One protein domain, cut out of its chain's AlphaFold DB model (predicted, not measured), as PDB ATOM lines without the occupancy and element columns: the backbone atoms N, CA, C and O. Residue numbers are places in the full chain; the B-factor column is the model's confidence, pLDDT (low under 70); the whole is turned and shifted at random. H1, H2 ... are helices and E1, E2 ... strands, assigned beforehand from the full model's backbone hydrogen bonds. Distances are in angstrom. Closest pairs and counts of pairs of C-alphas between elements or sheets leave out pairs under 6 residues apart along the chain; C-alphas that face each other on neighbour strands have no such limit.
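Overview. This is residues 27 to 112 of the 243 residues of the protein "PqqD family peptide modification chaperone" of Actinobacteria bacterium (UniProt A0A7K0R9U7). Little regular structure: loops make most of the domain, with H2 near one end and short H1, H3 and H4 grouped at the other. Loop residues 43 to 44 and 61 to 62 pair antiparallel with the short strand E1. The printed part has 86 residues with named elements H1, E1, H2, H3, H4 in that order, 32 residues, mostly helix. It is compact, radius of gyration of the C-alphas 12.6 A, spanning 36 by 26 by 17 A.

Along the chain. H2, residues 68 to 77, is 14.1 A long and begins at C-alpha 68 (-10.275, 58.607, 20.963). E1 is residues 49 to 51. H3, residues 82 to 90, is 12.2 A long. H1 is residues 27 to 32; H4, residues 94 to 97, ends at C-alpha 97 (-15.812, 33.962, 33.914).

Arrangement. H2 touches no helix; C-alphas Val 50 of E1 and Cys 71 of H2, their closest, are 7.0 A apart. H1 and H3 only just touch, with 3 pairs of C-alphas within 8 A, closest Ala 32 and Ala 88 at 4.9 A; they run opposite ways at a shallow tilt of 21 degrees. H1 touches H4, closest C-alphas Ala 28 and Ser 94, 5.3 A. In H1, H2 and H3 every O i to N i+4 pair is within hydrogen-bond range; H4 is too short for one.

Size, cuts and confidence. The printed part has no cut. The links H1 to E1 and E1 to H2 are long. The mean pLDDT of the printed part is 72.2, under 70 for instance in residues 27 to 40.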
ATOM      1  N   SER A  27      -4.788  31.031  34.547       43.69
ATOM      2  CA  SER A  27      -4.384  31.986  33.497       43.69
ATOM      3  C   SER A  27      -5.493  32.963  33.116       43.69
ATOM      4  O   SER A  27      -5.206  34.099  32.766       43.69
ATOM      5  N   ALA A  28      -6.757  32.573  33.264       44.19
ATOM      6  CA  ALA A  28      -7.880  33.480  33.073       44.19
ATOM      7  C   ALA A  28      -8.040  34.476  34.246       44.19
ATOM      8  O   ALA A  28      -8.319  35.649  34.020       44.19
ATOM      9  N   ALA A  29      -7.761  34.047  35.483       41.03
ATOM     10  CA  ALA A  29      -7.670  34.926  36.654       41.03
ATOM     11  C   ALA A  29      -6.380  35.779  36.649       41.03
ATOM     12  O   ALA A  29      -6.389  36.902  37.125       41.03
ATOM     13  N   SER A  30      -5.281  35.296  36.057       43.81
ATOM     14  CA  SER A  30      -4.030  36.037  35.853       43.81
ATOM     15  C   SER A  30      -4.130  37.049  34.713       43.81
ATOM     16  O   SER A  30      -3.488  38.086  34.783       43.81
ATOM     17  N   LEU A  31      -4.942  36.777  33.683       49.28
ATOM     18  CA  LEU A  31      -5.300  37.745  32.640       49.28
ATOM     19  C   LEU A  31      -6.229  38.837  33.185       49.28
ATOM     20  O   LEU A  31      -6.075  39.996  32.812       49.28
ATOM     21  N   ALA A  32      -7.142  38.483  34.097       48.41
ATOM     22  CA  ALA A  32      -7.925  39.456  34.858       48.41
ATOM     23  C   ALA A  32      -7.040  40.275  35.821       48.41
ATOM     24  O   ALA A  32      -7.248  41.473  35.955       48.41
ATOM     25  N   ALA A  33      -6.005  39.656  36.406       47.97
ATOM     26  CA  ALA A  33      -5.061  40.275  37.341       47.97
ATOM     27  C   ALA A  33      -3.844  40.973  36.689       47.97
ATOM     28  O   ALA A  33      -2.894  41.313  37.397       47.97
ATOM     29  N   LEU A  34      -3.828  41.210  35.368       50.06
ATOM     30  CA  LEU A  34      -2.853  42.105  34.712       50.06
ATOM     31  C   LEU A  34      -3.176  43.579  35.050       50.06
ATOM     32  O   LEU A  34      -3.416  44.397  34.163       50.06
ATOM     33  N   GLU A  35      -3.239  43.897  36.344       55.19
ATOM     34  CA  GLU A  35      -3.722  45.170  36.898       55.19
ATOM     35  C   GLU A  35      -2.627  46.251  36.983       55.19
ATOM     36  O   GLU A  35      -2.948  47.430  37.098       55.19
ATOM     37  N   ASP A  36      -1.346  45.896  36.839       52.84
ATOM     38  CA  ASP A  36      -0.241  46.828  37.132       52.84
ATOM     39  C   ASP A  36       0.278  47.630  35.927       52.84
ATOM     40  O   ASP A  36       1.181  48.456  36.072       52.84
ATOM     41  N   VAL A  37      -0.249  47.404  34.718       57.91
ATOM     42  CA  VAL A  37       0.241  48.085  33.509       57.91
ATOM     43  C   VAL A  37      -0.918  48.723  32.761       57.91
ATOM     44  O   VAL A  37      -1.855  48.034  32.360       57.91
ATOM     45  N   ALA A  38      -0.830  50.040  32.561       58.75
ATOM     46  CA  ALA A  38      -1.778  50.779  31.739       58.75
ATOM     47  C   ALA A  38      -1.846  50.161  30.327       58.75
ATOM     48  O   ALA A  38      -0.808  49.776  29.772       58.75
ATOM     49  N   PRO A  39      -3.046  50.035  29.740       68.06
ATOM     50  CA  PRO A  39      -3.217  49.424  28.428       68.06
ATOM     51  C   PRO A  39      -2.397  50.167  27.370       68.06
ATOM     52  O   PRO A  39      -2.208  51.375  27.447       68.06
ATOM     53  N   ALA A  40      -1.891  49.429  26.381       67.81
ATOM     54  CA  ALA A  40      -1.024  49.963  25.323       67.81
ATOM     55  C   ALA A  40      -1.776  50.279  24.016       67.81
ATOM     56  O   ALA A  40      -1.169  50.739  23.049       67.81
ATOM     57  N   ALA A  41      -3.076  49.986  23.962       75.94
ATOM     58  CA  ALA A  41      -3.917  50.172  22.789       75.94
ATOM     59  C   ALA A  41      -5.389  50.337  23.194       75.94
ATOM     60  O   ALA A  41      -5.781  49.954  24.295       75.94
ATOM     61  N   LEU A  42      -6.185  50.884  22.273       81.19
ATOM     62  CA  LEU A  42      -7.644  50.919  22.348       81.19
ATOM     63  C   LEU A  42      -8.229  49.931  21.339       81.19
ATOM     64  O   LEU A  42      -7.749  49.814  20.210       81.19
ATOM     65  N   LEU A  43      -9.299  49.260  21.738       83.50
ATOM     66  CA  LEU A  43     -10.146  48.450  20.883       83.50
ATOM     67  C   LEU A  43     -11.410  49.245  20.559       83.50
ATOM     68  O   LEU A  43     -12.225  49.491  21.440       83.50
ATOM     69  N   VAL A  44     -11.596  49.607  19.292       82.81
ATOM     70  CA  VAL A  44     -12.844  50.219  18.814       82.81
ATOM     71  C   VAL A  44     -13.697  49.133  18.169       82.81
ATOM     72  O   VAL A  44     -13.262  48.486  17.212       82.81
ATOM     73  N   ARG A  45     -14.898  48.896  18.695       82.00
ATOM     74  CA  ARG A  45     -15.833  47.917  18.128       82.00
ATOM     75  C   ARG A  45     -16.600  48.502  16.943       82.00
ATOM     76  O   ARG A  45     -16.767  49.717  16.864       82.00
ATOM     77  N   PRO A  46     -17.152  47.654  16.055       75.88
ATOM     78  CA  PRO A  46     -18.003  48.114  14.956       75.88
ATOM     79  C   PRO A  46     -19.198  48.969  15.403       75.88
ATOM     80  O   PRO A  46     -19.607  49.866  14.678       75.88
ATOM     81  N   ALA A  47     -19.719  48.732  16.613       76.75
ATOM     82  CA  ALA A  47     -20.790  49.524  17.223       76.75
ATOM     83  C   ALA A  47     -20.331  50.901  17.760       76.75
ATOM     84  O   ALA A  47     -21.128  51.620  18.347       76.75
ATOM     85  N   GLY A  48     -19.053  51.259  17.599       78.62
ATOM     86  CA  GLY A  48     -18.474  52.533  18.033       78.62
ATOM     87  C   GLY A  48     -17.856  52.508  19.431       78.62
ATOM     88  O   GLY A  48     -17.076  53.395  19.762       78.62
ATOM     89  N   ALA A  49     -18.137  51.498  20.253       84.25
ATOM     90  CA  ALA A  49     -17.625  51.447  21.617       84.25
ATOM     91  C   ALA A  49     -16.098  51.302  21.697       84.25
ATOM     92  O   ALA A  49     -15.491  50.534  20.943       84.25
ATOM     93  N   VAL A  50     -15.495  52.020  22.645       81.94
ATOM     94  CA  VAL A  50     -14.050  52.052  22.885       81.94
ATOM     95  C   VAL A  50     -13.720  51.304  24.175       81.94
ATOM     96  O   VAL A  50     -14.125  51.699  25.269       81.94
ATOM     97  N   LEU A  51     -12.975  50.215  24.033       85.81
ATOM     98  CA  LEU A  51     -12.510  49.331  25.096       85.81
ATOM     99  C   LEU A  51     -10.976  49.348  25.134       85.81
ATOM    100  O   LEU A  51     -10.310  49.862  24.237       85.81
ATOM    101  N   ILE A  52     -10.397  48.747  26.165       78.69
ATOM    102  CA  ILE A  52      -8.938  48.603  26.302       78.69
ATOM    103  C   ILE A  52      -8.413  47.289  25.723       78.69
ATOM    104  O   ILE A  52      -7.293  47.212  25.229       78.69
ATOM    105  N   ASP A  53      -9.230  46.243  25.778       75.88
ATOM    106  CA  ASP A  53      -8.984  44.945  25.179       75.88
ATOM    107  C   ASP A  53     -10.323  44.231  24.987       75.88
ATOM    108  O   ASP A  53     -11.391  44.755  25.304       75.88
ATOM    109  N   SER A  54     -10.264  43.033  24.424       70.50
ATOM    110  CA  SER A  54     -11.445  42.241  24.118       70.50
ATOM    111  C   SER A  54     -11.838  41.269  25.239       70.50
ATOM    112  O   SER A  54     -12.799  40.517  25.111       70.50
ATOM    113  N   LEU A  55     -11.084  41.251  26.341       73.88
ATOM    114  CA  LEU A  55     -11.302  40.371  27.488       73.88
ATOM    115  C   LEU A  55     -12.070  41.059  28.615       73.88
ATOM    116  O   LEU A  55     -12.538  40.373  29.522       73.88
ATOM    117  N   LYS A  56     -12.206  42.385  28.570       76.62
ATOM    118  CA  LYS A  56     -12.862  43.181  29.604       76.62
ATOM    119  C   LYS A  56     -14.157  43.799  29.067       76.62
ATOM    120  O   LYS A  56     -14.107  44.530  28.083       76.62
ATOM    121  N   PRO A  57     -15.312  43.554  29.709       77.56
ATOM    122  CA  PRO A  57     -16.626  43.990  29.222       77.56
ATOM    123  C   PRO A  57     -16.939  45.470  29.537       77.56
ATOM    124  O   PRO A  57     -18.097  45.842  29.715       77.56
ATOM    125  N   PHE A  58     -15.910  46.314  29.638       84.56
ATOM    126  CA  PHE A  58     -16.020  47.694  30.106       84.56
ATOM    127  C   PHE A  58     -15.663  48.681  28.997       84.56
ATOM    128  O   PHE A  58     -14.541  48.653  28.479       84.56
ATOM    129  N   ARG A  59     -16.600  49.575  28.667       85.56
ATOM    130  CA  ARG A  59     -16.391  50.644  27.680       85.56
ATOM    131  C   ARG A  59     -16.037  51.965  28.364       85.56
ATOM    132  O   ARG A  59     -16.596  52.303  29.406       85.56
ATOM    133  N   PHE A  60     -15.140  52.720  27.734       83.19
ATOM    134  CA  PHE A  60     -14.629  54.016  28.210       83.19
ATOM    135  C   PHE A  60     -15.103  55.206  27.357       83.19
ATOM    136  O   PHE A  60     -14.806  56.363  27.665       83.19
ATOM    137  N   GLY A  61     -15.858  54.920  26.298       83.06
ATOM    138  CA  GLY A  61     -16.504  55.905  25.443       83.06
ATOM    139  C   GLY A  61     -17.110  55.264  24.199       83.06
ATOM    140  O   GLY A  61     -17.012  54.045  24.005       83.06
ATOM    141  N   THR A  62     -17.717  56.092  23.355       83.31
ATOM    142  CA  THR A  62     -18.308  55.670  22.080       83.31
ATOM    143  C   THR A  62     -17.908  56.644  20.983       83.31
ATOM    144  O   THR A  62     -18.070  57.850  21.113       83.31
ATOM    145  N   VAL A  63     -17.433  56.137  19.855       77.50
ATOM    146  CA  VAL A  63     -17.278  56.921  18.630       77.50
ATOM    147  C   VAL A  63     -18.648  56.989  17.941       77.50
ATOM    148  O   VAL A  63     -19.241  55.932  17.717       77.50
ATOM    149  N   PRO A  64     -19.172  58.178  17.575       72.00
ATOM    150  CA  PRO A  64     -18.478  59.468  17.431       72.00
ATOM    151  C   PRO A  64     -18.662  60.460  18.592       72.00
ATOM    152  O   PRO A  64     -18.228  61.602  18.477       72.00
ATOM    153  N   GLU A  65     -19.350  60.063  19.659       78.06
ATOM    154  CA  GLU A  65     -19.718  60.928  20.789       78.06
ATOM    155  C   GLU A  65     -18.488  61.430  21.557       78.06
ATOM    156  O   GLU A  65     -18.456  62.574  22.003       78.06
ATOM    157  N   ASP A  66     -17.456  60.591  21.628       78.25
ATOM    158  CA  ASP A  66     -16.178  60.863  22.266       78.25
ATOM    159  C   ASP A  66     -15.033  60.820  21.252       78.25
ATOM    160  O   ASP A  66     -14.996  59.968  20.353       78.25
ATOM    161  N   SER A  67     -14.031  61.688  21.424       82.94
ATOM    162  CA  SER A  67     -12.775  61.506  20.702       82.94
ATOM    163  C   SER A  67     -11.985  60.334  21.298       82.94
ATOM    164  O   SER A  67     -12.066  60.033  22.492       82.94
ATOM    165  N   LEU A  68     -11.163  59.672  20.477       80.69
ATOM    166  CA  LEU A  68     -10.275  58.607  20.963       80.69
ATOM    167  C   LEU A  68      -9.254  59.125  21.988       80.69
ATOM    168  O   LEU A  68      -8.829  58.361  22.851       80.69
ATOM    169  N   SER A  69      -8.884  60.408  21.903       81.38
ATOM    170  CA  SER A  69      -8.010  61.059  22.884       81.38
ATOM    171  C   SER A  69      -8.700  61.154  24.240       81.38
ATOM    172  O   SER A  69      -8.116  60.752  25.239       81.38
ATOM    173  N   ASP A  70      -9.966  61.579  24.266       81.00
ATOM    174  CA  ASP A  70     -10.747  61.666  25.506       81.00
ATOM    175  C   ASP A  70     -10.948  60.277  26.120       81.00
ATOM    176  O   ASP A  70     -10.801  60.092  27.327       81.00
ATOM    177  N   CYS A  71     -11.218  59.268  25.284       81.88
ATOM    178  CA  CYS A  71     -11.303  57.877  25.729       81.88
ATOM    179  C   CYS A  71      -9.977  57.399  26.346       81.88
ATOM    180  O   CYS A  71      -9.977  56.756  27.394       81.88
ATOM    181  N   TRP A  72      -8.841  57.723  25.721       82.19
ATOM    182  CA  TRP A  72      -7.515  57.363  26.225       82.19
ATOM    183  C   TRP A  72      -7.180  58.066  27.542       82.19
ATOM    184  O   TRP A  72      -6.711  57.428  28.484       82.19
ATOM    185  N   GLU A  73      -7.456  59.364  27.642       82.88
ATOM    186  CA  GLU A  73      -7.241  60.140  28.864       82.88
ATOM    187  C   GLU A  73      -8.095  59.618  30.025       82.88
ATOM    188  O   GLU A  73      -7.596  59.507  31.148       82.88
ATOM    189  N   ARG A  74      -9.344  59.207  29.773       80.19
ATOM    190  CA  ARG A  74     -10.192  58.545  30.781       80.19
ATOM    191  C   ARG A  74      -9.580  57.237  31.262       80.19
ATOM    192  O   ARG A  74      -9.500  57.013  32.466       80.19
ATOM    193  N   VAL A  75      -9.110  56.402  30.334       78.06
ATOM    194  CA  VAL A  75      -8.448  55.135  30.662       78.06
ATOM    195  C   VAL A  75      -7.218  55.382  31.531       78.06
ATOM    196  O   VAL A  75      -7.103  54.773  32.586       78.06
ATOM    197  N   VAL A  76      -6.330  56.299  31.136       78.25
ATOM    198  CA  VAL A  76      -5.089  56.594  31.872       78.25
ATOM    199  C   VAL A  76      -5.364  57.227  33.238       78.25
ATOM    200  O   VAL A  76      -4.718  56.861  34.217       78.25
ATOM    201  N   SER A  77      -6.319  58.154  33.329       78.38
ATOM    202  CA  SER A  77      -6.630  58.873  34.575       78.38
ATOM    203  C   SER A  77      -7.316  58.011  35.635       78.38
ATOM    204  O   SER A  77      -7.238  58.334  36.820       78.38
ATOM    205  N   THR A  78      -7.962  56.917  35.231       75.00
ATOM    206  CA  THR A  78      -8.702  56.024  36.134       75.00
ATOM    207  C   THR A  78      -8.106  54.620  36.216       75.00
ATOM    208  O   THR A  78      -8.764  53.722  36.731       75.00
ATOM    209  N   TRP A  79      -6.870  54.403  35.740       77.44
ATOM    210  CA  TRP A  79      -6.266  53.066  35.688       77.44
ATOM    211  C   TRP A  79      -5.665  52.585  37.026       77.44
ATOM    212  O   TRP A  79      -4.830  53.295  37.594       77.44
ATOM    213  N   PRO A  80      -5.945  51.340  37.464       75.75
ATOM    214  CA  PRO A  80      -7.057  50.485  37.040       75.75
ATOM    215  C   PRO A  80      -8.381  50.938  37.697       75.75
ATOM    216  O   PRO A  80      -8.384  51.282  38.883       75.75
ATOM    217  N   PRO A  81      -9.526  50.913  36.984       78.81
ATOM    218  CA  PRO A  81     -10.796  51.347  37.564       78.81
ATOM    219  C   PRO A  81     -11.238  50.411  38.699       78.81
ATOM    220  O   PRO A  81     -11.155  49.193  38.520       78.81
ATOM    221  N   PRO A  82     -11.777  50.922  39.827       79.69
ATOM    222  CA  PRO A  82     -12.200  50.079  40.950       79.69
ATOM    223  C   PRO A  82     -13.182  48.971  40.549       79.69
ATOM    224  O   PRO A  82     -13.018  47.829  40.959       79.69
ATOM    225  N   GLU A  83     -14.139  49.272  39.669       79.19
ATOM    226  CA  GLU A  83     -15.140  48.308  39.179       79.19
ATOM    227  C   GLU A  83     -14.511  47.160  38.375       79.19
ATOM    228  O   GLU A  83     -14.932  46.007  38.470       79.19
ATOM    229  N   MET A  84     -13.456  47.461  37.617       80.06
ATOM    230  CA  MET A  84     -12.699  46.468  36.861       80.06
ATOM    231  C   MET A  84     -11.871  45.580  37.788       80.06
ATOM    232  O   MET A  84     -11.837  44.367  37.591       80.06
ATOM    233  N   VAL A  85     -11.247  46.178  38.806       80.38
ATOM    234  CA  VAL A  85     -10.495  45.462  39.845       80.38
ATOM    235  C   VAL A  85     -11.424  44.544  40.643       80.38
ATOM    236  O   VAL A  85     -11.112  43.379  40.884       80.38
ATOM    237  N   ASP A  86     -12.606  45.026  41.019       81.25
ATOM    238  CA  ASP A  86     -13.589  44.243  41.766       81.25
ATOM    239  C   ASP A  86     -14.152  43.089  40.927       81.25
ATOM    240  O   ASP A  86     -14.243  41.951  41.407       81.25
ATOM    241  N   TRP A  87     -14.444  43.336  39.646       83.56
ATOM    242  CA  TRP A  87     -14.813  42.284  38.698       83.56
ATOM    243  C   TRP A  87     -13.697  41.243  38.549       83.56
ATOM    244  O   TRP A  87     -13.965  40.047  38.687       83.56
ATOM    245  N   ALA A  88     -12.449  41.668  38.349       78.94
ATOM    246  CA  ALA A  88     -11.306  40.769  38.212       78.94
ATOM    247  C   ALA A  88     -11.105  39.908  39.471       78.94
ATOM    248  O   ALA A  88     -10.968  38.686  39.378       78.94
ATOM    249  N   ARG A  89     -11.196  40.515  40.662       79.00
ATOM    250  CA  ARG A  89     -11.110  39.824  41.964       79.00
ATOM    251  C   ARG A  89     -12.250  38.837  42.207       79.00
ATOM    252  O   ARG A  89     -12.069  37.859  42.940       79.00
ATOM    253  N   SER A  90     -13.421  39.068  41.615       78.56
ATOM    254  CA  SER A  90     -14.559  38.147  41.715       78.56
ATOM    255  C   SER A  90     -14.328  36.836  40.943       78.56
ATOM    256  O   SER A  90     -14.853  35.782  41.319       78.56
ATOM    257  N   ILE A  91     -13.473  36.854  39.914       76.19
ATOM    258  CA  ILE A  91     -13.188  35.711  39.041       76.19
ATOM    259  C   ILE A  91     -12.039  34.881  39.626       76.19
ATOM    260  O   ILE A  91     -10.865  35.042  39.306       76.19
ATOM    261  N   ARG A  92     -12.385  33.921  40.490       65.88
ATOM    262  CA  ARG A  92     -11.393  33.045  41.151       65.88
ATOM    263  C   ARG A  92     -10.951  31.844  40.316       65.88
ATOM    264  O   ARG A  92      -9.951  31.208  40.631       65.88
ATOM    265  N   THR A  93     -11.715  31.494  39.282       63.91
ATOM    266  CA  THR A  93     -11.440  30.355  38.395       63.91
ATOM    267  C   THR A  93     -11.867  30.682  36.969       63.91
ATOM    268  O   THR A  93     -12.759  31.504  36.764       63.91
ATOM    269  N   SER A  94     -11.299  29.993  35.978       61.00
ATOM    270  CA  SER A  94     -11.697  30.126  34.567       61.00
ATOM    271  C   SER A  94     -13.185  29.838  34.340       61.00
ATOM    272  O   SER A  94     -13.852  30.562  33.606       61.00
ATOM    273  N   SER A  95     -13.743  28.847  35.043       66.19
ATOM    274  CA  SER A  95     -15.185  28.558  35.032       66.19
ATOM    275  C   SER A  95     -16.047  29.685  35.621       66.19
ATOM    276  O   SER A  95     -17.237  29.773  35.323       66.19
ATOM    277  N   GLY A  96     -15.449  30.553  36.443       64.81
ATOM    278  CA  GLY A  96     -16.101  31.711  37.044       64.81
ATOM    279  C   GLY A  96     -16.363  32.843  36.052       64.81
ATOM    280  O   GLY A  96     -17.290  33.607  36.274       64.81
ATOM    281  N   ILE A  97     -15.629  32.913  34.934       68.00
ATOM    282  CA  ILE A  97     -15.812  33.962  33.914       68.00
ATOM    283  C   ILE A  97     -17.208  33.887  33.304       68.00
ATOM    284  O   ILE A  97     -17.933  34.870  33.305       68.00
ATOM    285  N   GLY A  98     -17.623  32.702  32.844       67.19
ATOM    286  CA  GLY A  98     -18.951  32.510  32.248       67.19
ATOM    287  C   GLY A  98     -20.110  32.587  33.248       67.19
ATOM    288  O   GLY A  98     -21.264  32.509  32.836       67.19
ATOM    289  N   ARG A  99     -19.808  32.696  34.550       69.31
ATOM    290  CA  ARG A  99     -20.772  32.878  35.646       69.31
ATOM    291  C   ARG A  99     -20.681  34.269  36.283       69.31
ATOM    292  O   ARG A  99     -21.388  34.520  37.256       69.31
ATOM    293  N   SER A 100     -19.787  35.126  35.791       72.12
ATOM    294  CA  SER A 100     -19.661  36.503  36.254       72.12
ATOM    295  C   SER A 100     -20.901  37.295  35.853       72.12
ATOM    296  O   SER A 100     -21.553  36.971  34.862       72.12
ATOM    297  N   ALA A 101     -21.199  38.350  36.610       72.12
ATOM    298  CA  ALA A 101     -22.233  39.314  36.243       72.12
ATOM    299  C   ALA A 101     -21.911  40.048  34.930       72.12
ATOM    300  O   ALA A 101     -22.820  40.593  34.313       72.12
ATOM    301  N   HIS A 102     -20.636  40.054  34.519       74.75
ATOM    302  CA  HIS A 102     -20.201  40.588  33.234       74.75
ATOM    303  C   HIS A 102     -19.342  39.564  32.501       74.75
ATOM    304  O   HIS A 102     -18.225  39.237  32.931       74.75
ATOM    305  N   VAL A 103     -19.872  39.071  31.387       73.38
ATOM    306  CA  VAL A 103     -19.249  38.068  30.530       73.38
ATOM    307  C   VAL A 103     -18.713  38.742  29.263       73.38
ATOM    308  O   VAL A 103     -19.483  39.354  28.517       73.38
ATOM    309  N   PRO A 104     -17.408  38.599  28.959       67.00
ATOM    310  CA  PRO A 104     -16.831  39.130  27.729       67.00
ATOM    311  C   PRO A 104     -17.625  38.668  26.501       67.00
ATOM    312  O   PRO A 104     -17.935  37.482  26.374       67.00
ATOM    313  N   TYR A 105     -17.940  39.603  25.601       62.97
ATOM    314  CA  TYR A 105     -18.690  39.405  24.348       62.97
ATOM    315  C   TYR A 105     -20.158  38.976  24.453       62.97
ATOM    316  O   TYR A 105     -20.814  38.901  23.414       62.97
ATOM    317  N   ARG A 106     -20.670  38.661  25.646       65.69
ATOM    318  CA  ARG A 106     -22.032  38.136  25.811       65.69
ATOM    319  C   ARG A 106     -23.000  39.161  26.390       65.69
ATOM    320  O   ARG A 106     -24.168  39.126  26.021       65.69
ATOM    321  N   ASP A 107     -22.510  40.047  27.250       64.81
ATOM    322  CA  ASP A 107     -23.336  41.074  27.882       64.81
ATOM    323  C   ASP A 107     -23.151  42.440  27.211       64.81
ATOM    324  O   ASP A 107     -22.147  42.698  26.537       64.81
ATOM    325  N   GLU A 108     -24.136  43.316  27.413       66.50
ATOM    326  CA  GLU A 108     -24.042  44.724  27.034       66.50
ATOM    327  C   GLU A 108     -22.913  45.411  27.811       66.50
ATOM    328  O   GLU A 108     -22.698  45.177  29.002       66.50
ATOM    329  N   GLU A 109     -22.162  46.258  27.115       71.50
ATOM    330  CA  GLU A 109     -20.975  46.898  27.667       71.50
ATOM    331  C   GLU A 109     -21.345  47.930  28.727       71.50
ATOM    332  O   GLU A 109     -22.084  48.893  28.483       71.50
ATOM    333  N   VAL A 110     -20.759  47.768  29.907       71.19
ATOM    334  CA  VAL A 110     -21.001  48.676  31.022       71.19
ATOM    335  C   VAL A 110     -20.149  49.923  30.835       71.19
ATOM    336  O   VAL A 110     -18.937  49.844  30.617       71.19
ATOM    337  N   ALA A 111     -20.801  51.083  30.888       68.12
ATOM    338  CA  ALA A 111     -20.125  52.369  30.822       68.12
ATOM    339  C   ALA A 111     -19.419  52.652  32.150       68.12
ATOM    340  O   ALA A 111     -20.079  52.811  33.177       68.12
ATOM    341  N   LEU A 112     -18.090  52.757  32.113       65.12
ATOM    342  CA  LEU A 112     -17.316  53.223  33.254       65.12
ATOM    343  C   LEU A 112     -17.372  54.759  33.286       65.12
ATOM    344  O   LEU A 112     -16.596  55.437  32.619       65.12
TER     345      LEU A 112